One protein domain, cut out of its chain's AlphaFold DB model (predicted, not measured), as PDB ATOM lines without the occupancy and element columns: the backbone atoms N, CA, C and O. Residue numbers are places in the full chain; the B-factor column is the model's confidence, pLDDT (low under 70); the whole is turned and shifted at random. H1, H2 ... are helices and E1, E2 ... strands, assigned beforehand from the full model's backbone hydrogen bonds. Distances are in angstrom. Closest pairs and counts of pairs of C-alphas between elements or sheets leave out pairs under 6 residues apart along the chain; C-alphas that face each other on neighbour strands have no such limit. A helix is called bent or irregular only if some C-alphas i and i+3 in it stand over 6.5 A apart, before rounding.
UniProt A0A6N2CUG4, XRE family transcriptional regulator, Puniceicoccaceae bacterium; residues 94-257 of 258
ATOM      1  N   GLN A  94      -5.111  11.636  -0.660       33.38
ATOM      2  CA  GLN A  94      -4.078  12.605  -0.301       33.38
ATOM      3  C   GLN A  94      -2.953  12.036   0.564       33.38
ATOM      4  O   GLN A  94      -1.839  12.466   0.337       33.38
ATOM      5  N   PRO A  95      -3.135  11.063   1.476       32.19
ATOM      6  CA  PRO A  95      -2.010  10.394   2.119       32.19
ATOM      7  C   PRO A  95      -1.293   9.461   1.173       32.19
ATOM      8  O   PRO A  95      -0.110   9.299   1.330       32.19
ATOM      9  N   ARG A  96      -1.948   8.839   0.188       29.78
ATOM     10  CA  ARG A  96      -1.239   7.993  -0.786       29.78
ATOM     11  C   ARG A  96      -0.510   8.812  -1.832       29.78
ATOM     12  O   ARG A  96       0.549   8.382  -2.256       29.78
ATOM     13  N   ILE A  97      -1.043   9.972  -2.211       31.83
ATOM     14  CA  ILE A  97      -0.314  10.970  -2.989       31.83
ATOM     15  C   ILE A  97       0.767  11.559  -2.092       31.83
ATOM     16  O   ILE A  97       1.902  11.293  -2.377       31.83
ATOM     17  N   ARG A  98       0.498  12.164  -0.932       32.62
ATOM     18  CA  ARG A  98       1.539  12.648  -0.002       32.62
ATOM     19  C   ARG A  98       2.534  11.581   0.440       32.62
ATOM     20  O   ARG A  98       3.656  11.956   0.662       32.62
ATOM     21  N   TYR A  99       2.197  10.299   0.526       32.50
ATOM     22  CA  TYR A  99       3.129   9.211   0.843       32.50
ATOM     23  C   TYR A  99       3.823   8.696  -0.412       32.50
ATOM     24  O   TYR A  99       4.961   8.311  -0.299       32.50
ATOM     25  N   ARG A 100       3.231   8.728  -1.619       31.77
ATOM     26  CA  ARG A 100       3.962   8.484  -2.885       31.77
ATOM     27  C   ARG A 100       4.834   9.665  -3.286       31.77
ATOM     28  O   ARG A 100       5.861   9.449  -3.899       31.77
ATOM     29  N   THR A 101       4.428  10.884  -2.978       36.62
ATOM     30  CA  THR A 101       5.150  12.122  -3.232       36.62
ATOM     31  C   THR A 101       6.177  12.314  -2.132       36.62
ATOM     32  O   THR A 101       7.302  12.566  -2.488       36.62
ATOM     33  N   ALA A 102       5.884  12.078  -0.847       40.81
ATOM     34  CA  ALA A 102       6.899  12.022   0.213       40.81
ATOM     35  C   ALA A 102       7.796  10.798   0.080       40.81
ATOM     36  O   ALA A 102       8.938  10.902   0.457       40.81
ATOM     37  N   ARG A 103       7.349   9.677  -0.497       41.56
ATOM     38  CA  ARG A 103       8.235   8.561  -0.855       41.56
ATOM     39  C   ARG A 103       9.045   8.860  -2.106       41.56
ATOM     40  O   ARG A 103      10.182   8.465  -2.126       41.56
ATOM     41  N   ARG A 104       8.531   9.588  -3.105       44.44
ATOM     42  CA  ARG A 104       9.325  10.054  -4.261       44.44
ATOM     43  C   ARG A 104      10.264  11.206  -3.913       44.44
ATOM     44  O   ARG A 104      11.330  11.278  -4.497       44.44
ATOM     45  N   PHE A 105       9.871  12.091  -3.000       50.59
ATOM     46  CA  PHE A 105      10.709  13.147  -2.433       50.59
ATOM     47  C   PHE A 105      11.717  12.533  -1.479       50.59
ATOM     48  O   PHE A 105      12.884  12.794  -1.657       50.59
ATOM     49  N   ALA A 106      11.323  11.622  -0.589       57.09
ATOM     50  CA  ALA A 106      12.272  10.866   0.219       57.09
ATOM     51  C   ALA A 106      13.166   9.992  -0.656       57.09
ATOM     52  O   ALA A 106      14.339   9.939  -0.383       57.09
ATOM     53  N   GLU A 107      12.688   9.366  -1.736       64.19
ATOM     54  CA  GLU A 107      13.529   8.635  -2.698       64.19
ATOM     55  C   GLU A 107      14.444   9.600  -3.467       64.19
ATOM     56  O   GLU A 107      15.585   9.257  -3.752       64.19
ATOM     57  N   TYR A 108      13.987  10.808  -3.806       70.94
ATOM     58  CA  TYR A 108      14.810  11.840  -4.441       70.94
ATOM     59  C   TYR A 108      15.885  12.364  -3.488       70.94
ATOM     60  O   TYR A 108      17.053  12.372  -3.856       70.94
ATOM     61  N   ASP A 109      15.507  12.732  -2.268       71.75
ATOM     62  CA  ASP A 109      16.369  13.224  -1.198       71.75
ATOM     63  C   ASP A 109      17.318  12.124  -0.721       71.75
ATOM     64  O   ASP A 109      18.487  12.392  -0.493       71.75
ATOM     65  N   LEU A 110      16.868  10.869  -0.665       73.44
ATOM     66  CA  LEU A 110      17.683   9.678  -0.419       73.44
ATOM     67  C   LEU A 110      18.696   9.473  -1.541       73.44
ATOM     68  O   LEU A 110      19.873   9.271  -1.276       73.44
ATOM     69  N   ASN A 111      18.275   9.560  -2.803       75.00
ATOM     70  CA  ASN A 111      19.191   9.459  -3.937       75.00
ATOM     71  C   ASN A 111      20.174  10.637  -3.985       75.00
ATOM     72  O   ASN A 111      21.330  10.447  -4.352       75.00
ATOM     73  N   ALA A 112      19.737  11.845  -3.630       77.44
ATOM     74  CA  ALA A 112      20.587  13.025  -3.538       77.44
ATOM     75  C   ALA A 112      21.596  12.874  -2.393       77.44
ATOM     76  O   ALA A 112      22.788  13.059  -2.619       77.44
ATOM     77  N   LEU A 113      21.140  12.443  -1.216       82.00
ATOM     78  CA  LEU A 113      21.957  12.090  -0.059       82.00
ATOM     79  C   LEU A 113      23.013  11.051  -0.441       82.00
ATOM     80  O   LEU A 113      24.198  11.301  -0.255       82.00
ATOM     81  N   MET A 114      22.608   9.930  -1.042       81.56
ATOM     82  CA  MET A 114      23.535   8.882  -1.482       81.56
ATOM     83  C   MET A 114      24.552   9.407  -2.496       81.56
ATOM     84  O   MET A 114      25.731   9.095  -2.388       81.56
ATOM     85  N   LYS A 115      24.133  10.235  -3.462       82.81
ATOM     86  CA  LYS A 115      25.054  10.852  -4.430       82.81
ATOM     87  C   LYS A 115      26.045  11.799  -3.767       82.81
ATOM     88  O   LYS A 115      27.208  11.794  -4.152       82.81
ATOM     89  N   VAL A 116      25.599  12.605  -2.802       83.75
ATOM     90  CA  VAL A 116      26.476  13.501  -2.039       83.75
ATOM     91  C   VAL A 116      27.486  12.671  -1.258       83.75
ATOM     92  O   VAL A 116      28.680  12.875  -1.425       83.75
ATOM     93  N   VAL A 117      27.027  11.690  -0.481       85.81
ATOM     94  CA  VAL A 117      27.882  10.825   0.345       85.81
ATOM     95  C   VAL A 117      28.893  10.051  -0.507       85.81
ATOM     96  O   VAL A 117      30.090  10.111  -0.236       85.81
ATOM     97  N   ALA A 118      28.440   9.408  -1.586       83.38
ATOM     98  CA  ALA A 118      29.316   8.687  -2.507       83.38
ATOM     99  C   ALA A 118      30.288   9.628  -3.240       83.38
ATOM    100  O   ALA A 118      31.453   9.288  -3.425       83.38
ATOM    101  N   GLY A 119      29.839  10.827  -3.626       81.56
ATOM    102  CA  GLY A 119      30.688  11.854  -4.236       81.56
ATOM    103  C   GLY A 119      31.768  12.387  -3.291       81.56
ATOM    104  O   GLY A 119      32.823  12.810  -3.753       81.56
ATOM    105  N   GLN A 120      31.532  12.310  -1.980       84.00
ATOM    106  CA  GLN A 120      32.523  12.592  -0.943       84.00
ATOM    107  C   GLN A 120      33.423  11.385  -0.620       84.00
ATOM    108  O   GLN A 120      34.316  11.505   0.210       84.00
ATOM    109  N   GLY A 121      33.232  10.229  -1.264       82.50
ATOM    110  CA  GLY A 121      34.061   9.036  -1.062       82.50
ATOM    111  C   GLY A 121      33.738   8.233   0.199       82.50
ATOM    112  O   GLY A 121      34.522   7.367   0.574       82.50
ATOM    113  N   TRP A 122      32.604   8.496   0.850       87.56
ATOM    114  CA  TRP A 122      32.115   7.684   1.962       87.56
ATOM    115  C   TRP A 122      31.251   6.525   1.469       87.56
ATOM    116  O   TRP A 122      30.582   6.611   0.436       87.56
ATOM    117  N   HIS A 123      31.235   5.444   2.246       83.94
ATOM    118  CA  HIS A 123      30.367   4.308   1.984       83.94
ATOM    119  C   HIS A 123      28.958   4.580   2.520       83.94
ATOM    120  O   HIS A 123      28.795   5.084   3.635       83.94
ATOM    121  N   CYS A 124      27.935   4.221   1.742       85.25
ATOM    122  CA  CYS A 124      26.548   4.297   2.179       85.25
ATOM    123  C   CYS A 124      25.760   3.030   1.859       85.25
ATOM    124  O   CYS A 124      25.804   2.520   0.739       85.25
ATOM    125  N   GLU A 125      24.957   2.591   2.822       77.50
ATOM    126  CA  GLU A 125      24.071   1.440   2.701       77.50
ATOM    127  C   GLU A 125      22.640   1.844   3.073       77.50
ATOM    128  O   GLU A 125      22.402   2.477   4.103       77.50
ATOM    129  N   VAL A 126      21.670   1.481   2.229       76.12
ATOM    130  CA  VAL A 126      20.241   1.692   2.505       76.12
ATOM    131  C   VAL A 126      19.712   0.497   3.286       76.12
ATOM    132  O   VAL A 126      19.753  -0.630   2.784       76.12
ATOM    133  N   CYS A 127      19.175   0.738   4.481       65.19
ATOM    134  CA  CYS A 127      18.575  -0.322   5.284       65.19
ATOM    135  C   CYS A 127      17.234  -0.758   4.670       65.19
ATOM    136  O   CYS A 127      16.433   0.074   4.243       65.19
ATOM    137  N   LYS A 128      16.983  -2.070   4.604       51.56
ATOM    138  CA  LYS A 128      15.797  -2.650   3.941       51.56
ATOM    139  C   LYS A 128      14.801  -3.322   4.902       51.56
ATOM    140  O   LYS A 128      13.880  -3.972   4.418       51.56
ATOM    141  N   GLU A 129      14.973  -3.204   6.221       50.50
ATOM    142  CA  GLU A 129      14.230  -4.003   7.216       50.50
ATOM    143  C   GLU A 129      13.012  -3.317   7.871       50.50
ATOM    144  O   GLU A 129      12.947  -2.096   8.003       50.50
ATOM    145  N   ASP A 130      12.072  -4.158   8.337       42.00
ATOM    146  CA  ASP A 130      10.788  -3.846   9.001       42.00
ATOM    147  C   ASP A 130      10.913  -3.515  10.517       42.00
ATOM    148  O   ASP A 130       9.934  -3.600  11.267       42.00
ATOM    149  N   ASP A 131      12.103  -3.155  11.010       45.84
ATOM    150  CA  ASP A 131      12.315  -2.817  12.428       45.84
ATOM    151  C   ASP A 131      11.807  -1.388  12.745       45.84
ATOM    152  O   ASP A 131      12.112  -0.449  11.998       45.84
ATOM    153  N   PRO A 132      11.061  -1.159  13.850       41.91
ATOM    154  CA  PRO A 132      10.673   0.186  14.295       41.91
ATOM    155  C   PRO A 132      11.837   1.141  14.634       41.91
ATOM    156  O   PRO A 132      11.604   2.350  14.746       41.91
ATOM    157  N   PHE A 133      13.062   0.639  14.800       53.91
ATOM    158  CA  PHE A 133      14.277   1.399  15.108       53.91
ATOM    159  C   PHE A 133      15.261   1.465  13.931       53.91
ATOM    160  O   PHE A 133      16.425   1.836  14.116       53.91
ATOM    161  N   SER A 134      14.795   1.145  12.720       64.06
ATOM    162  CA  SER A 134      15.583   1.281  11.499       64.06
ATOM    163  C   SER A 134      15.919   2.746  11.186       64.06
ATOM    164  O   SER A 134      15.193   3.697  11.518       64.06
ATOM    165  N   TYR A 135      17.081   2.910  10.565       69.19
ATOM    166  CA  TYR A 135      17.514   4.132   9.904       69.19
ATOM    167  C   TYR A 135      17.359   3.960   8.400       69.19
ATOM    168  O   TYR A 135      17.377   2.840   7.899       69.19
ATOM    169  N   ASP A 136      17.241   5.057   7.667       77.62
ATOM    170  CA  ASP A 136      17.070   4.986   6.217       77.62
ATOM    171  C   ASP A 136      18.415   4.749   5.517       77.62
ATOM    172  O   ASP A 136      18.500   3.965   4.569       77.62
ATOM    173  N   VAL A 137      19.485   5.385   6.014       82.62
ATOM    174  CA  VAL A 137      20.844   5.250   5.465       82.62
ATOM    175  C   VAL A 137      21.882   5.083   6.563       82.62
ATOM    176  O   VAL A 137      21.935   5.865   7.511       82.62
ATOM    177  N   LYS A 138      22.755   4.095   6.396       85.25
ATOM    178  CA  LYS A 138      24.021   3.970   7.116       85.25
ATOM    179  C   LYS A 138      25.108   4.643   6.300       85.25
ATOM    180  O   LYS A 138      25.253   4.334   5.121       85.25
ATOM    181  N   VAL A 139      25.877   5.530   6.921       88.44
ATOM    182  CA  VAL A 139      27.048   6.169   6.309       88.44
ATOM    183  C   VAL A 139      28.287   5.832   7.122       88.44
ATOM    184  O   VAL A 139      28.267   5.941   8.347       88.44
ATOM    185  N   ALA A 140      29.363   5.430   6.460       88.62
ATOM    186  CA  ALA A 140      30.614   5.060   7.104       88.62
ATOM    187  C   ALA A 140      31.822   5.516   6.277       88.62
ATOM    188  O   ALA A 140      31.696   5.809   5.087       88.62
ATOM    189  N   ALA A 141      33.002   5.573   6.904       84.50
ATOM    190  CA  ALA A 141      34.230   5.965   6.212       84.50
ATOM    191  C   ALA A 141      34.608   4.963   5.102       84.50
ATOM    192  O   ALA A 141      35.072   5.359   4.037       84.50
ATOM    193  N   SER A 142      34.345   3.676   5.337       81.75
ATOM    194  CA  SER A 142      34.563   2.554   4.418       81.75
ATOM    195  C   SER A 142      33.573   1.414   4.702       81.75
ATOM    196  O   SER A 142      32.853   1.453   5.702       81.75
ATOM    197  N   GLU A 143      33.547   0.385   3.848       75.44
ATOM    198  CA  GLU A 143      32.724  -0.827   4.043       75.44
ATOM    199  C   GLU A 143      33.062  -1.573   5.344       75.44
ATOM    200  O   GLU A 143      32.161  -2.023   6.049       75.44
ATOM    201  N   ASP A 144      34.347  -1.622   5.704       76.25
ATOM    202  CA  ASP A 144      34.854  -2.340   6.882       76.25
ATOM    203  C   ASP A 144      34.880  -1.485   8.160       76.25
ATOM    204  O   ASP A 144      35.436  -1.885   9.184       76.25
ATOM    205  N   SER A 145      34.325  -0.273   8.119       80.19
ATOM    206  CA  SER A 145      34.327   0.623   9.276       80.19
ATOM    207  C   SER A 145      33.494   0.057  10.430       80.19
ATOM    208  O   SER A 145      32.294  -0.178  10.301       80.19
ATOM    209  N   GLU A 146      34.115  -0.058  11.607       82.50
ATOM    210  CA  GLU A 146      33.438  -0.470  12.850       82.50
ATOM    211  C   GLU A 146      32.448   0.583  13.364       82.50
ATOM    212  O   GLU A 146      31.569   0.278  14.170       82.50
ATOM    213  N   LYS A 147      32.585   1.828  12.893       86.69
ATOM    214  CA  LYS A 147      31.702   2.939  13.233       86.69
ATOM    215  C   LYS A 147      30.935   3.441  12.029       86.69
ATOM    216  O   LYS A 147      31.476   3.560  10.931       86.69
ATOM    217  N   PHE A 148      29.686   3.812  12.268       90.06
ATOM    218  CA  PHE A 148      28.846   4.441  11.260       90.06
ATOM    219  C   PHE A 148      27.989   5.555  11.847       90.06
ATOM    220  O   PHE A 148      27.795   5.653  13.056       90.06
ATOM    221  N   VAL A 149      27.448   6.385  10.967       91.94
ATOM    222  CA  VAL A 149      26.421   7.374  11.264       91.94
ATOM    223  C   VAL A 149      25.106   6.896  10.664       91.94
ATOM    224  O   VAL A 149      25.054   6.491   9.501       91.94
ATOM    225  N   ALA A 150      24.038   6.941  11.453       88.75
ATOM    226  CA  ALA A 150      22.711   6.551  11.007       88.75
ATOM    227  C   ALA A 150      21.888   7.785  10.638       88.75
ATOM    228  O   ALA A 150      21.565   8.610  11.495       88.75
ATOM    229  N   VAL A 151      21.523   7.905   9.368       88.19
ATOM    230  CA  VAL A 151      20.735   9.018   8.842       88.19
ATOM    231  C   VAL A 151      19.278   8.591   8.719       88.19
ATOM    232  O   VAL A 151      18.951   7.569   8.116       88.19
ATOM    233  N   ASN A 152      18.404   9.391   9.317       84.56
ATOM    234  CA  ASN A 152      16.972   9.168   9.392       84.56
ATOM    235  C   ASN A 152      16.237  10.329   8.735       84.56
ATOM    236  O   ASN A 152      16.541  11.490   9.009       84.56
ATOM    237  N   PHE A 153      15.202  10.031   7.964       79.00
ATOM    238  CA  PHE A 153      14.230  11.033   7.558       79.00
ATOM    239  C   PHE A 153      13.185  11.165   8.680       79.00
ATOM    240  O   PHE A 153      12.560  10.170   9.064       79.00
ATOM    241  N   PRO A 154      13.004  12.357   9.276       70.88
ATOM    242  CA  PRO A 154      12.056  12.534  10.368       70.88
ATOM    243  C   PRO A 154      10.624  12.240   9.896       70.88
ATOM    244  O   PRO A 154      10.220  12.652   8.809       70.88
ATOM    245  N   ASP A 155       9.835  11.532  10.718       68.88
ATOM    246  CA  ASP A 155       8.413  11.325  10.421       68.88
ATOM    247  C   ASP A 155       7.701  12.680  10.546       68.88
ATOM    248  O   ASP A 155       7.600  13.210  11.657       68.88
ATOM    249  N   PRO A 156       7.139  13.235   9.457       62.09
ATOM    250  CA  PRO A 156       6.480  14.539   9.500       62.09
ATOM    251  C   PRO A 156       5.240  14.550  10.410       62.09
ATOM    252  O   PRO A 156       4.694  15.608  10.710       62.09
ATOM    253  N   ARG A 157       4.761  13.378  10.849       57.97
ATOM    254  CA  ARG A 157       3.653  13.234  11.806       57.97
ATOM    255  C   ARG A 157       4.111  13.271  13.265       57.97
ATOM    256  O   ARG A 157       3.250  13.316  14.138       57.97
ATOM    257  N   LYS A 158       5.420  13.202  13.528       66.31
ATOM    258  CA  LYS A 158       6.025  13.215  14.867       66.31
ATOM    259  C   LYS A 158       7.192  14.214  14.926       66.31
ATOM    260  O   LYS A 158       8.331  13.805  15.142       66.31
ATOM    261  N   PRO A 159       6.934  15.523  14.753       59.94
ATOM    262  CA  PRO A 159       7.975  16.555  14.747       59.94
ATOM    263  C   PRO A 159       8.487  16.903  16.159       59.94
ATOM    264  O   PRO A 159       9.120  17.932  16.361       59.94
ATOM    265  N   GLU A 160       8.143  16.109  17.169       69.94
ATOM    266  CA  GLU A 160       8.400  16.431  18.569       69.94
ATOM    267  C   GLU A 160       9.879  16.165  18.908       69.94
ATOM    268  O   GLU A 160      10.355  15.050  18.672       69.94
ATOM    269  N   PRO A 161      10.605  17.119  19.521       71.94
ATOM    270  CA  PRO A 161      11.997  16.911  19.934       71.94
ATOM    271  C   PRO A 161      12.188  15.678  20.832       71.94
ATOM    272  O   PRO A 161      13.129  14.910  20.644       71.94
ATOM    273  N   ASP A 162      11.237  15.408  21.731       76.00
ATOM    274  CA  ASP A 162      11.258  14.222  22.598       76.00
ATOM    275  C   ASP A 162      11.185  12.908  21.813       76.00
ATOM    276  O   ASP A 162      11.719  11.882  22.239       76.00
ATOM    277  N   TYR A 163      10.503  12.903  20.663       81.75
ATOM    278  CA  TYR A 163      10.476  11.733  19.793       81.75
ATOM    279  C   TYR A 163      11.852  11.487  19.166       81.75
ATOM    280  O   TYR A 163      12.304  10.339  19.153       81.75
ATOM    281  N   LEU A 164      12.531  12.549  18.721       83.38
ATOM    282  CA  LEU A 164      13.892  12.466  18.186       83.38
ATOM    283  C   LEU A 164      14.867  11.960  19.253       83.38
ATOM    284  O   LEU A 164      15.602  11.009  18.998       83.38
ATOM    285  N   LEU A 165      14.800  12.509  20.471       85.62
ATOM    286  CA  LEU A 165      15.641  12.082  21.588       85.62
ATOM    287  C   LEU A 165      15.430  10.602  21.931       85.62
ATOM    288  O   LEU A 165      16.399   9.846  22.002       85.62
ATOM    289  N   ARG A 166      14.172  10.157  22.081       84.94
ATOM    290  CA  ARG A 166      13.862   8.738  22.335       84.94
ATOM    291  C   ARG A 166      14.385   7.832  21.225       84.94
ATOM    292  O   ARG A 166      14.877   6.746  21.515       84.94
ATOM    293  N   LYS A 167      14.284   8.262  19.961       84.94
ATOM    294  CA  LYS A 167      14.802   7.496  18.824       84.94
ATOM    295  C   LYS A 167      16.331   7.412  18.869       84.94
ATOM    296  O   LYS A 167      16.859   6.310  18.753       84.94
ATOM    297  N   THR A 168      17.030   8.517  19.131       88.81
ATOM    298  CA  THR A 168      18.488   8.521  19.333       88.81
ATOM    299  C   THR A 168      18.893   7.572  20.460       88.81
ATOM    300  O   THR A 168      19.729   6.698  20.252       88.81
ATOM    301  N   GLN A 169      18.261   7.672  21.631       87.25
ATOM    302  CA  GLN A 169      18.560   6.815  22.785       87.25
ATOM    303  C   GLN A 169      18.313   5.329  22.490       87.25
ATOM    304  O   GLN A 169      19.129   4.486  22.857       87.25
ATOM    305  N   ALA A 170      17.223   4.999  21.791       83.75
ATOM    306  CA  ALA A 170      16.935   3.626  21.392       83.75
ATOM    307  C   ALA A 170      18.011   3.068  20.448       83.75
ATOM    308  O   ALA A 170      18.506   1.963  20.661       83.75
ATOM    309  N   MET A 171      18.430   3.849  19.447       80.94
ATOM    310  CA  MET A 171      19.488   3.443  18.516       80.94
ATOM    311  C   MET A 171      20.835   3.264  19.221       80.94
ATOM    312  O   MET A 171      21.528   2.285  18.966       80.94
ATOM    313  N   GLN A 172      21.183   4.150  20.155       82.75
ATOM    314  CA  GLN A 172      22.377   3.989  20.988       82.75
ATOM    315  C   GLN A 172      22.287   2.730  21.869       82.75
ATOM    316  O   GLN A 172      23.279   2.031  22.052       82.75
ATOM    317  N   GLY A 173      21.098   2.376  22.363       80.56
ATOM    318  CA  GLY A 173      20.883   1.131  23.104       80.56
ATOM    319  C   GLY A 173      21.124  -0.133  22.270       80.56
ATOM    320  O   GLY A 173      21.668  -1.110  22.790       80.56
ATOM    321  N   ILE A 174      20.754  -0.105  20.986       81.19
ATOM    322  CA  ILE A 174      20.920  -1.226  20.046       81.19
ATOM    323  C   ILE A 174      22.373  -1.334  19.569       81.19
ATOM    324  O   ILE A 174      22.948  -2.419  19.581       81.19
ATOM    325  N   TYR A 175      22.967  -0.208  19.170       74.69
ATOM    326  CA  TYR A 175      24.250  -0.178  18.465       74.69
ATOM    327  C   TYR A 175      25.449   0.231  19.331       74.69
ATOM    328  O   TYR A 175      26.566   0.203  18.824       74.69
ATOM    329  N   LYS A 176      25.243   0.577  20.609       75.50
ATOM    330  CA  LYS A 176      26.270   0.904  21.621       75.50
ATOM    331  C   LYS A 176      27.503   1.603  21.026       75.50
ATOM    332  O   LYS A 176      27.403   2.749  20.604       75.50
ATOM    333  N   ASP A 177      28.636   0.904  20.943       79.62
ATOM    334  CA  ASP A 177      29.934   1.466  20.542       79.62
ATOM    335  C   ASP A 177      30.143   1.562  19.017       79.62
ATOM    336  O   ASP A 177      31.085   2.217  18.560       79.62
ATOM    337  N   LEU A 178      29.262   0.943  18.224       79.69
ATOM    338  CA  LEU A 178      29.332   0.898  16.759       79.69
ATOM    339  C   LEU A 178      28.669   2.121  16.101       79.69
ATOM    340  O   LEU A 178      28.976   2.462  14.961       79.69
ATOM    341  N   LEU A 179      27.749   2.805  16.791       85.50
ATOM    342  CA  LEU A 179      27.049   3.970  16.240       85.50
ATOM    343  C   LEU A 179      27.694   5.281  16.708       85.50
ATOM    344  O   LEU A 179      27.638   5.657  17.882       85.50
ATOM    345  N   ALA A 180      28.257   6.028  15.762       89.50
ATOM    346  CA  ALA A 180      28.870   7.321  16.025       89.50
ATOM    347  C   ALA A 180      27.818   8.378  16.395       89.50
ATOM    348  O   ALA A 180      27.958   9.010  17.444       89.50
ATOM    349  N   ALA A 181      26.761   8.511  15.584       93.62
ATOM    350  CA  ALA A 181      25.654   9.449  15.791       93.62
ATOM    351  C   ALA A 181      24.389   9.061  14.998       93.62
ATOM    352  O   ALA A 181      24.458   8.340  14.000       93.62
ATOM    353  N   SER A 182      23.245   9.595  15.425       91.69
ATOM    354  CA  SER A 182      21.955   9.576  14.731       91.69
ATOM    355  C   SER A 182      21.651  10.968  14.171       91.69
ATOM    356  O   SER A 182      21.434  11.917  14.927       91.69
ATOM    357  N   LEU A 183      21.610  11.092  12.845       91.00
ATOM    358  CA  LEU A 183      21.259  12.335  12.156       91.00
ATOM    359  C   LEU A 183      19.808  12.285  11.670       91.00
ATOM    360  O   LEU A 183      19.364  11.266  11.138       91.00
ATOM    361  N   PHE A 184      19.092  13.398  11.796       87.69
ATOM    362  CA  PHE A 184      17.752  13.601  11.254       87.69
ATOM    363  C   PHE A 184      17.819  14.593  10.094       87.69
ATOM    364  O   PHE A 184      18.071  15.776  10.311       87.69
ATOM    365  N   TYR A 185      17.639  14.101   8.868       84.19
ATOM    366  CA  TYR A 185      17.810  14.882   7.644       84.19
ATOM    367  C   TYR A 185      16.526  15.614   7.239       84.19
ATOM    368  O   TYR A 185      15.530  14.995   6.862       84.19
ATOM    369  N   GLU A 186      16.573  16.943   7.256       76.56
ATOM    370  CA  GLU A 186      15.552  17.825   6.703       76.56
ATOM    371  C   GLU A 186      15.978  18.325   5.312       76.56
ATOM    372  O   GLU A 186      16.842  19.192   5.174       76.56
ATOM    373  N   GLY A 187      15.348  17.804   4.252       60.25
ATOM    374  CA  GLY A 187      15.624  18.231   2.870       60.25
ATOM    375  C   GLY A 187      15.278  19.701   2.587       60.25
ATOM    376  O   GLY A 187      15.839  20.308   1.677       60.25
ATOM    377  N   VAL A 188      14.398  20.304   3.396       54.50
ATOM    378  CA  VAL A 188      14.051  21.733   3.357       54.50
ATOM    379  C   VAL A 188      14.196  22.302   4.763       54.50
ATOM    380  O   VAL A 188      13.497  21.866   5.677       54.50
ATOM    381  N   ALA A 189      15.081  23.289   4.927       45.03
ATOM    382  CA  ALA A 189      15.276  23.981   6.197       45.03
ATOM    383  C   ALA A 189      13.939  24.568   6.689       45.03
ATOM    384  O   ALA A 189      13.334  25.398   6.009       45.03
ATOM    385  N   GLY A 190      13.473  24.122   7.861       46.81
ATOM    386  CA  GLY A 190      12.288  24.684   8.516       46.81
ATOM    387  C   GLY A 190      11.024  23.820   8.511       46.81
ATOM    388  O   GLY A 190       9.953  24.351   8.797       46.81
ATOM    389  N   SER A 191      11.083  22.510   8.244       47.81
ATOM    390  CA  SER A 191       9.884  21.657   8.382       47.81
ATOM    391  C   SER A 191       9.497  21.382   9.846       47.81
ATOM    392  O   SER A 191       8.310  21.264  10.158       47.81
ATOM    393  N   LEU A 192      10.467  21.417  10.766       46.59
ATOM    394  CA  LEU A 192      10.241  21.489  12.217       46.59
ATOM    395  C   LEU A 192       9.869  22.902  12.727       46.59
ATOM    396  O   LEU A 192       9.695  23.103  13.933       46.59
ATOM    397  N   ALA A 193       9.705  23.900  11.849       40.62
ATOM    398  CA  ALA A 193       9.287  25.242  12.250       40.62
ATOM    399  C   ALA A 193       7.764  25.321  12.454       40.62
ATOM    400  O   ALA A 193       7.032  25.756  11.571       40.62
ATOM    401  N   ALA A 194       7.295  24.939  13.648       37.31
ATOM    402  CA  ALA A 194       6.155  25.586  14.321       37.31
ATOM    403  C   ALA A 194       5.997  25.150  15.795       37.31
ATOM    404  O   ALA A 194       4.878  24.990  16.282       37.31
ATOM    405  N   TYR A 195       7.083  24.981  16.557       41.88
ATOM    406  CA  TYR A 195       6.979  24.741  18.004       41.88
ATOM    407  C   TYR A 195       6.932  26.058  18.799       41.88
ATOM    408  O   TYR A 195       7.802  26.359  19.609       41.88
ATOM    409  N   GLN A 196       5.908  26.882  18.547       40.91
ATOM    410  CA  GLN A 196       5.599  28.067  19.371       40.91
ATOM    411  C   GLN A 196       4.238  27.989  20.083       40.91
ATOM    412  O   GLN A 196       3.850  28.920  20.786       40.91
ATOM    413  N   LYS A 197       3.505  26.877  19.973       38.66
ATOM    414  CA  LYS A 197       2.207  26.713  20.642       38.66
ATOM    415  C   LYS A 197       2.055  25.281  21.144       38.66
ATOM    416  O   LYS A 197       1.740  24.398  20.357       38.66
ATOM    417  N   GLY A 198       2.258  25.037  22.437       37.53
ATOM    418  CA  GLY A 198       1.852  23.750  23.004       37.53
ATOM    419  C   GLY A 198       2.373  23.431  24.393       37.53
ATOM    420  O   GLY A 198       1.602  23.471  25.341       37.53
ATOM    421  N   ASN A 199       3.655  23.095  24.527       43.47
ATOM    422  CA  ASN A 199       4.127  22.427  25.742       43.47
ATOM    423  C   ASN A 199       4.861  23.379  26.684       43.47
ATOM    424  O   ASN A 199       6.017  23.739  26.456       43.47
ATOM    425  N   GLN A 200       4.184  23.742  27.775       46.66
ATOM    426  CA  GLN A 200       4.799  24.386  28.938       46.66
ATOM    427  C   GLN A 200       5.893  23.500  29.569       46.66
ATOM    428  O   GLN A 200       6.879  24.041  30.059       46.66
ATOM    429  N   ASP A 201       5.805  22.173  29.424       48.62
ATOM    430  CA  ASP A 201       6.784  21.222  29.977       48.62
ATOM    431  C   ASP A 201       8.136  21.231  29.237       48.62
ATOM    432  O   ASP A 201       9.191  21.129  29.859       48.62
ATOM    433  N   VAL A 202       8.144  21.459  27.916       46.75
ATOM    434  CA  VAL A 202       9.400  21.619  27.153       46.75
ATOM    435  C   VAL A 202      10.008  22.997  27.386       46.75
ATOM    436  O   VAL A 202      11.224  23.119  27.392       46.75
ATOM    437  N   ARG A 203       9.199  24.029  27.662       45.22
ATOM    438  CA  ARG A 203       9.733  25.316  28.133       45.22
ATOM    439  C   ARG A 203      10.471  25.161  29.455       45.22
ATOM    440  O   ARG A 203      11.456  25.849  29.654       45.22
ATOM    441  N   GLN A 204      10.023  24.267  30.329       42.88
ATOM    442  CA  GLN A 204      10.677  24.017  31.610       42.88
ATOM    443  C   GLN A 204      12.005  23.257  31.437       42.88
ATOM    444  O   GLN A 204      12.992  23.633  32.057       42.88
ATOM    445  N   LEU A 205      12.083  22.314  30.488       46.56
ATOM    446  CA  LEU A 205      13.350  21.688  30.070       46.56
ATOM    447  C   LEU A 205      14.263  22.627  29.252       46.56
ATOM    448  O   LEU A 205      15.477  22.543  29.371       46.56
ATOM    449  N   GLN A 206      13.713  23.556  28.463       43.34
ATOM    450  CA  GLN A 206      14.460  24.655  27.826       43.34
ATOM    451  C   GLN A 206      14.959  25.681  28.850       43.34
ATOM    452  O   GLN A 206      15.964  26.337  28.608       43.34
ATOM    453  N   LEU A 207      14.268  25.833  29.983       43.06
ATOM    454  CA  LEU A 207      14.675  26.712  31.081       43.06
ATOM    455  C   LEU A 207      15.788  26.085  31.934       43.06
ATOM    456  O   LEU A 207      16.595  26.828  32.483       43.06
ATOM    457  N   GLU A 208      15.877  24.754  32.006       45.12
ATOM    458  CA  GLU A 208      17.052  24.050  32.555       45.12
ATOM    459  C   GLU A 208      18.203  23.953  31.531       45.12
ATOM    460  O   GLU A 208      19.369  23.924  31.913       45.12
ATOM    461  N   ALA A 209      17.885  23.990  30.233       45.94
ATOM    462  CA  ALA A 209      18.812  24.083  29.102       45.94
ATOM    463  C   ALA A 209      18.973  25.531  28.590       45.94
ATOM    464  O   ALA A 209      18.904  25.762  27.381       45.94
ATOM    465  N   SER A 210      19.130  26.507  29.495       43.53
ATOM    466  CA  SER A 210      18.980  27.949  29.208       43.53
ATOM    467  C   SER A 210      19.893  28.530  28.118       43.53
ATOM    468  O   SER A 210      19.666  29.665  27.704       43.53
ATOM    469  N   ASP A 211      20.874  27.767  27.630       47.78
ATOM    470  CA  ASP A 211      21.883  28.211  26.659       47.78
ATOM    471  C   ASP A 211      21.702  27.598  25.250       47.78
ATOM    472  O   ASP A 211      22.456  27.917  24.331       47.78
ATOM    473  N   ALA A 212      20.718  26.715  25.031       52.34
ATOM    474  CA  ALA A 212      20.523  26.062  23.732       52.34
ATOM    475  C   ALA A 212      19.680  26.922  22.765       52.34
ATOM    476  O   ALA A 212      18.450  26.946  22.832       52.34
ATOM    477  N   GLU A 213      20.336  27.583  21.806       62.66
ATOM    478  CA  GLU A 213      19.713  28.500  20.829       62.66
ATOM    479  C   GLU A 213      18.823  27.810  19.766       62.66
ATOM    480  O   GLU A 213      18.138  28.483  18.992       62.66
ATOM    481  N   SER A 214      18.804  26.471  19.696       72.81
ATOM    482  CA  SER A 214      18.037  25.713  18.692       72.81
ATOM    483  C   SER A 214      17.642  24.297  19.145       72.81
ATOM    484  O   SER A 214      18.201  23.749  20.093       72.81
ATOM    485  N   THR A 215      16.687  23.669  18.439       74.81
ATOM    486  CA  THR A 215      16.297  22.261  18.665       74.81
ATOM    487  C   THR A 215      17.457  21.292  18.436       74.81
ATOM    488  O   THR A 215      17.553  20.295  19.144       74.81
ATOM    489  N   ASP A 216      18.341  21.590  17.481       81.31
ATOM    490  CA  ASP A 216      19.557  20.808  17.255       81.31
ATOM    491  C   ASP A 216      20.503  20.902  18.460       81.31
ATOM    492  O   ASP A 216      20.907  19.876  18.997       81.31
ATOM    493  N   ALA A 217      20.774  22.115  18.955       79.56
ATOM    494  CA  ALA A 217      21.623  22.328  20.131       79.56
ATOM    495  C   ALA A 217      21.067  21.627  21.385       79.56
ATOM    496  O   ALA A 217      21.807  20.984  22.128       79.56
ATOM    497  N   TRP A 218      19.748  21.691  21.591       82.00
ATOM    498  CA  TRP A 218      19.094  20.951  22.671       82.00
ATOM    499  C   TRP A 218      19.234  19.433  22.494       82.00
ATOM    500  O   TRP A 218      19.549  18.736  23.456       82.00
ATOM    501  N   LEU A 219      19.022  18.910  21.280       84.38
ATOM    502  CA  LEU A 219      19.111  17.475  21.001       84.38
ATOM    503  C   LEU A 219      20.533  16.955  21.221       84.38
ATOM    504  O   LEU A 219      20.695  15.883  21.806       84.38
ATOM    505  N   GLN A 220      21.547  17.713  20.803       85.94
ATOM    506  CA  GLN A 220      22.955  17.416  21.066       85.94
ATOM    507  C   GLN A 220      23.203  17.290  22.565       85.94
ATOM    508  O   GLN A 220      23.575  16.215  23.038       85.94
ATOM    509  N   MET A 221      22.862  18.329  23.326       84.00
ATOM    510  CA  MET A 221      23.057  18.342  24.773       84.00
ATOM    511  C   MET A 221      22.311  17.188  25.466       84.00
ATOM    512  O   MET A 221      22.892  16.461  26.269       84.00
ATOM    513  N   ALA A 222      21.039  16.969  25.124       83.25
ATOM    514  CA  ALA A 222      20.198  15.947  25.749       83.25
ATOM    515  C   ALA A 222      20.605  14.506  25.387       83.25
ATOM    516  O   ALA A 222      20.264  13.567  26.109       83.25
ATOM    517  N   SER A 223      21.308  14.313  24.269       86.81
ATOM    518  CA  SER A 223      21.762  12.998  23.802       86.81
ATOM    519  C   SER A 223      23.257  12.737  24.012       86.81
ATOM    520  O   SER A 223      23.723  11.658  23.644       86.81
ATOM    521  N   GLY A 224      24.006  13.683  24.587       88.12
ATOM    522  CA  GLY A 224      25.464  13.589  24.716       88.12
ATOM    523  C   GLY A 224      26.177  13.626  23.360       88.12
ATOM    524  O   GLY A 224      27.002  12.763  23.073       88.12
ATOM    525  N   ASP A 225      25.789  14.574  22.504       88.88
ATOM    526  CA  ASP A 225      26.307  14.819  21.147       88.88
ATOM    527  C   ASP A 225      26.053  13.687  20.140       88.88
ATOM    528  O   ASP A 225      26.672  13.627  19.073       88.88
ATOM    529  N   LYS A 226      25.114  12.785  20.449       90.38
ATOM    530  CA  LYS A 226      24.766  11.630  19.606       90.38
ATOM    531  C   LYS A 226      23.599  11.872  18.660       90.38
ATOM    532  O   LYS A 226      23.410  11.080  17.743       90.38
ATOM    533  N   GLY A 227      22.798  12.906  18.877       91.12
ATOM    534  CA  GLY A 227      21.643  13.260  18.059       91.12
ATOM    535  C   GLY A 227      21.837  14.615  17.396       91.12
ATOM    536  O   GLY A 227      22.152  15.584  18.081       91.12
ATOM    537  N   ARG A 228      21.613  14.689  16.080       89.94
ATOM    538  CA  ARG A 228      21.713  15.937  15.308       89.94
ATOM    539  C   ARG A 228      20.563  16.104  14.340       89.94
ATOM    540  O   ARG A 228      20.087  15.129  13.760       89.94
ATOM    541  N   ILE A 229      20.181  17.347  14.097       86.62
ATOM    542  CA  ILE A 229      19.329  17.738  12.980       86.62
ATOM    543  C   ILE A 229      20.231  18.331  11.902       86.62
ATOM    544  O   ILE A 229      21.003  19.257  12.146       86.62
ATOM    545  N   VAL A 230      20.144  17.777  10.698       84.62
ATOM    546  CA  VAL A 230      20.965  18.184   9.556       84.62
ATOM    547  C   VAL A 230      20.077  18.522   8.374       84.62
ATOM    548  O   VAL A 230      18.970  18.012   8.237       84.62
ATOM    549  N   HIS A 231      20.577  19.364   7.488       78.81
ATOM    550  CA  HIS A 231      19.924  19.741   6.245       78.81
ATOM    551  C   HIS A 231      20.923  19.669   5.090       78.81
ATOM    552  O   HIS A 231      22.133  19.559   5.297       78.81
ATOM    553  N   GLY A 232      20.438  19.769   3.849       70.50
ATOM    554  CA  GLY A 232      21.286  19.651   2.654       70.50
ATOM    555  C   GLY A 232      22.561  20.508   2.697       70.50
ATOM    556  O   GLY A 232      23.628  20.027   2.337       70.50
ATOM    557  N   GLY A 233      22.468  21.740   3.214       73.56
ATOM    558  CA  GLY A 233      23.608  22.664   3.297       73.56
ATOM    559  C   GLY A 233      24.684  22.367   4.356       73.56
ATOM    560  O   GLY A 233      25.790  22.870   4.209       73.56
ATOM    561  N   ASN A 234      24.411  21.589   5.414       82.81
ATOM    562  CA  ASN A 234      25.401  21.311   6.476       82.81
ATOM    563  C   ASN A 234      25.715  19.819   6.658       82.81
ATOM    564  O   ASN A 234      26.588  19.469   7.446       82.81
ATOM    565  N   LEU A 235      25.043  18.940   5.914       87.19
ATOM    566  CA  LEU A 235      25.175  17.494   6.036       87.19
ATOM    567  C   LEU A 235      26.631  17.003   5.966       87.19
ATOM    568  O   LEU A 235      27.045  16.232   6.825       87.19
ATOM    569  N   VAL A 236      27.399  17.427   4.954       87.69
ATOM    570  CA  VAL A 236      28.788  16.960   4.755       87.69
ATOM    571  C   VAL A 236      29.669  17.360   5.932       87.69
ATOM    572  O   VAL A 236      30.448  16.548   6.420       87.69
ATOM    573  N   GLN A 237      29.507  18.589   6.420       88.62
ATOM    574  CA  GLN A 237      30.243  19.067   7.583       88.62
ATOM    575  C   GLN A 237      29.914  18.238   8.821       88.62
ATOM    576  O   GLN A 237      30.826  17.752   9.478       88.62
ATOM    577  N   VAL A 238      28.628  18.037   9.114       90.75
ATOM    578  CA  VAL A 238      28.228  17.287  10.310       90.75
ATOM    579  C   VAL A 238      28.673  15.829  10.212       90.75
ATOM    580  O   VAL A 238      29.147  15.274  11.194       90.75
ATOM    581  N   LEU A 239      28.603  15.202   9.035       91.88
ATOM    582  CA  LEU A 239      29.156  13.858   8.834       91.88
ATOM    583  C   LEU A 239      30.667  13.809   9.116       91.88
ATOM    584  O   LEU A 239      31.124  12.857   9.744       91.88
ATOM    585  N   ALA A 240      31.422  14.836   8.717       92.00
ATOM    586  CA  ALA A 240      32.865  14.925   8.952       92.00
ATOM    587  C   ALA A 240      33.246  15.117  10.433       92.00
ATOM    588  O   ALA A 240      34.390  14.866  10.801       92.00
ATOM    589  N   GLU A 241      32.309  15.531  11.292       92.12
ATOM    590  CA  GLU A 241      32.524  15.585  12.746       92.12
ATOM    591  C   GLU A 241      32.546  14.179  13.378       92.12
ATOM    592  O   GLU A 241      33.148  13.985  14.433       92.12
ATOM    593  N   TYR A 242      31.920  13.187  12.730       92.19
ATOM    594  CA  TYR A 242      31.771  11.824  13.259       92.19
ATOM    595  C   TYR A 242      32.492  10.745  12.441       92.19
ATOM    596  O   TYR A 242      32.748   9.656  12.962       92.19
ATOM    597  N   LEU A 243      32.786  11.011  11.169       91.06
ATOM    598  CA  LEU A 243      33.434  10.091  10.238       91.06
ATOM    599  C   LEU A 243      34.794  10.633   9.808       91.06
ATOM    600  O   LEU A 243      35.005  11.841   9.753       91.06
ATOM    601  N   GLU A 244      35.707   9.733   9.443       89.38
ATOM    602  CA  GLU A 244      37.001  10.143   8.907       89.38
ATOM    603  C   GLU A 244      36.811  10.927   7.591       89.38
ATOM    604  O   GLU A 244      36.202  10.408   6.647       89.38
ATOM    605  N   PRO A 245      37.299  12.180   7.500       87.44
ATOM    606  CA  PRO A 245      37.113  12.999   6.314       87.44
ATOM    607  C   PRO A 245      38.057  12.548   5.202       87.44
ATOM    608  O   PRO A 245      39.280  12.492   5.391       87.44
ATOM    609  N   THR A 246      37.491  12.291   4.026       87.62
ATOM    610  CA  THR A 246      38.245  12.020   2.796       87.62
ATOM    611  C   THR A 246      38.929  13.289   2.276       87.62
ATOM    612  O   THR A 246      38.676  14.398   2.751       87.62
ATOM    613  N   GLU A 247      39.795  13.152   1.272       88.44
ATOM    614  CA  GLU A 247      40.396  14.306   0.591       88.44
ATOM    615  C   GLU A 247      39.330  15.221  -0.035       88.44
ATOM    616  O   GLU A 247      39.359  16.427   0.188       88.44
ATOM    617  N   ALA A 248      38.314  14.640  -0.686       86.69
ATOM    618  CA  ALA A 248      37.187  15.381  -1.256       86.69
ATOM    619  C   ALA A 248      36.428  16.204  -0.198       86.69
ATOM    620  O   ALA A 248      36.107  17.369  -0.433       86.69
ATOM    621  N   VAL A 249      36.214  15.635   0.993       86.31
ATOM    622  CA  VAL A 249      35.568  16.336   2.115       86.31
ATOM    623  C   VAL A 249      36.437  17.484   2.617       86.31
ATOM    624  O   VAL A 249      35.930  18.572   2.876       86.31
ATOM    625  N   ARG A 250      37.752  17.273   2.744       89.44
ATOM    626  CA  ARG A 250      38.682  18.326   3.183       89.44
ATOM    627  C   ARG A 250      38.711  19.490   2.199       89.44
ATOM    628  O   ARG A 250      38.754  20.639   2.630       89.44
ATOM    629  N   ASP A 251      38.676  19.205   0.905       87.12
ATOM    630  CA  ASP A 251      38.649  20.237  -0.130       87.12
ATOM    631  C   ASP A 251      37.309  20.979  -0.162       87.12
ATOM    632  O   ASP A 251      37.294  22.205  -0.280       87.12
ATOM    633  N   TYR A 252      36.196  20.264   0.034       85.19
ATOM    634  CA  TYR A 252      34.872  20.865   0.194       85.19
ATOM    635  C   TYR A 252      34.824  21.836   1.383       85.19
ATOM    636  O   TYR A 252      34.401  22.980   1.225       85.19
ATOM    637  N   LEU A 253      35.299  21.414   2.560       84.25
ATOM    638  CA  LEU A 253      35.292  22.253   3.764       84.25
ATOM    639  C   LEU A 253      36.144  23.517   3.577       84.25
ATOM    640  O   LEU A 253      35.656  24.622   3.814       84.25
ATOM    641  N   LYS A 254      37.350  23.375   3.007       86.94
ATOM    642  CA  LYS A 254      38.210  24.521   2.670       86.94
ATOM    643  C   LYS A 254      37.537  25.497   1.706       86.94
ATOM    644  O   LYS A 254      37.682  26.707   1.876       86.94
ATOM    645  N   ALA A 255      36.831  24.998   0.687       81.50
ATOM    646  CA  ALA A 255      36.131  25.836  -0.289       81.50
ATOM    647  C   ALA A 255      34.979  26.638   0.345       81.50
ATOM    648  O   ALA A 255      34.747  27.782  -0.039       81.50
ATOM    649  N   GLU A 256      34.316  26.072   1.354       74.88
ATOM    650  CA  GLU A 256      33.276  26.729   2.158       74.88
ATOM    651  C   GLU A 256      33.844  27.685   3.230       74.88
ATOM    652  O   GLU A 256      33.085  28.290   3.993       74.88
ATOM    653  N   GLY A 257      35.171  27.844   3.299       69.19
ATOM    654  CA  GLY A 257      35.850  28.676   4.294       69.19
ATOM    655  C   GLY A 257      35.802  28.094   5.709       69.19
ATOM    656  O   GLY A 257      35.782  28.861   6.673       69.19
TER     657      GLY A 257
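This is residues 94 to 257 of the 258 residues of the protein "XRE family transcriptional regulator" of Puniceicoccaceae bacterium (UniProt A0A6N2CUG4). A strongly twisted sheet of five strands makes the core, with H2 over one face, H5 and the later part of the long helix H1 over the other, and H4 beside the edge strand E5. Residues 94 to 101 of H1 stick out as an arm, H3 lies beyond H4 after a long loop, and H6 packs on H5. The printed part has 164 residues with six named helices and five named strands, in the order H1, E1, E2, E3, H2, E4, H3, H4, E5, H5, H6. The sheet is mixed, in the order E1, E2, E3, E4, E5, and the class is mixed, helices and strands. The whole is compact, with a radius of gyration of the C-alphas of 16.2 A and spans of 46 by 40 by 34 A.

Start with H1, residues 94 to 119, and take the tight link into E1, residues 123 to 126. Look next at E2, residues 137 to 140, and E3, residues 148 to 152: E1, E2 and E3 make a meander, each strand the antiparallel neighbour of the one before, in two hairpins. Find N 125 and O 138, 2.9 A apart, and N 149 and O 139, 2.8 A apart, within hydrogen-bond range. H1 is on the sheet at a height of 8.3 A, over E2 and E3, and runs along the strands, at 5 degrees to E2 on the local plane; Met 114 and Cys 124 have the closest C-alphas of H1 and E1, 6.6 A apart. H2, residues 161 to 178, is irregular, with C-alphas 174 and 177 9.4 A apart, and has a kink of 54 degrees near residue 172. E4, residues 179 to 186, is the parallel neighbour of E3, with N 183 and O 150 2.8 A apart; E3, H2 and E4 make a strand-helix-strand unit, two parallel strands with a helix between, with a right-handed crossover. After H3, residues 200 to 208, and H4, residues 215 to 223, comes E5, residues 227 to 231, parallel to E4, with N 184 and O 228 2.8 A apart; E4, H3, H4 and E5 make a second such unit, also right-handed. H2 has a height of 8.7 A over the sheet and runs along the strands, over E4, E5 and, only just, with 3 C-alphas, E3. Residues 161 to 169 of H2 touch H4, closest at the C-alphas of Leu 165 and Leu 219, 6.4 A apart. H4 stands at the sheet's level, at 3.2 A, and H3 is not on the sheet. H5, residues 235 to 242, is on the face opposite to H2, 8.4 A over E3 and E4. H6, residues 247 to 255, and H5 only just touch, with 3 pairs of C-alphas within 8 A, the closest those of Gln 237 and Leu 253, 7.1 A apart. In H1, H3, H4 and H6 every O i to N i+4 pair is within hydrogen-bond range; in H2 it is 12 of 14 and in H5 3 of 4.

Find C-alpha 94 at (-4.078, 12.605, -0.301); from there H1 runs 35.0 A to C-alpha 119 at (30.688, 11.854, -4.236). E1 measures 10.5 A, E2 9.9 A and E3 12.9 A. H2 spans 23.8 A, and E4, the longest strand, 20.4 A. H3 measures 12.8 A, H4 11.9 A, E5 13.6 A and H5 11.3 A. H6 runs 12.3 A to C-alpha 255 at (36.131, 25.836, -0.289).

The C-alphas farthest apart are those of Gln 200 and Glu 247, at 46.6 A. The printed part has no cut, and the link from E4 to H3, residues 187 to 199, is long. The mean pLDDT of the printed part is 71.2; look for values under 70 at residues 94 to 107, 127 to 135, 155 to 160, 187 to 213 and 257.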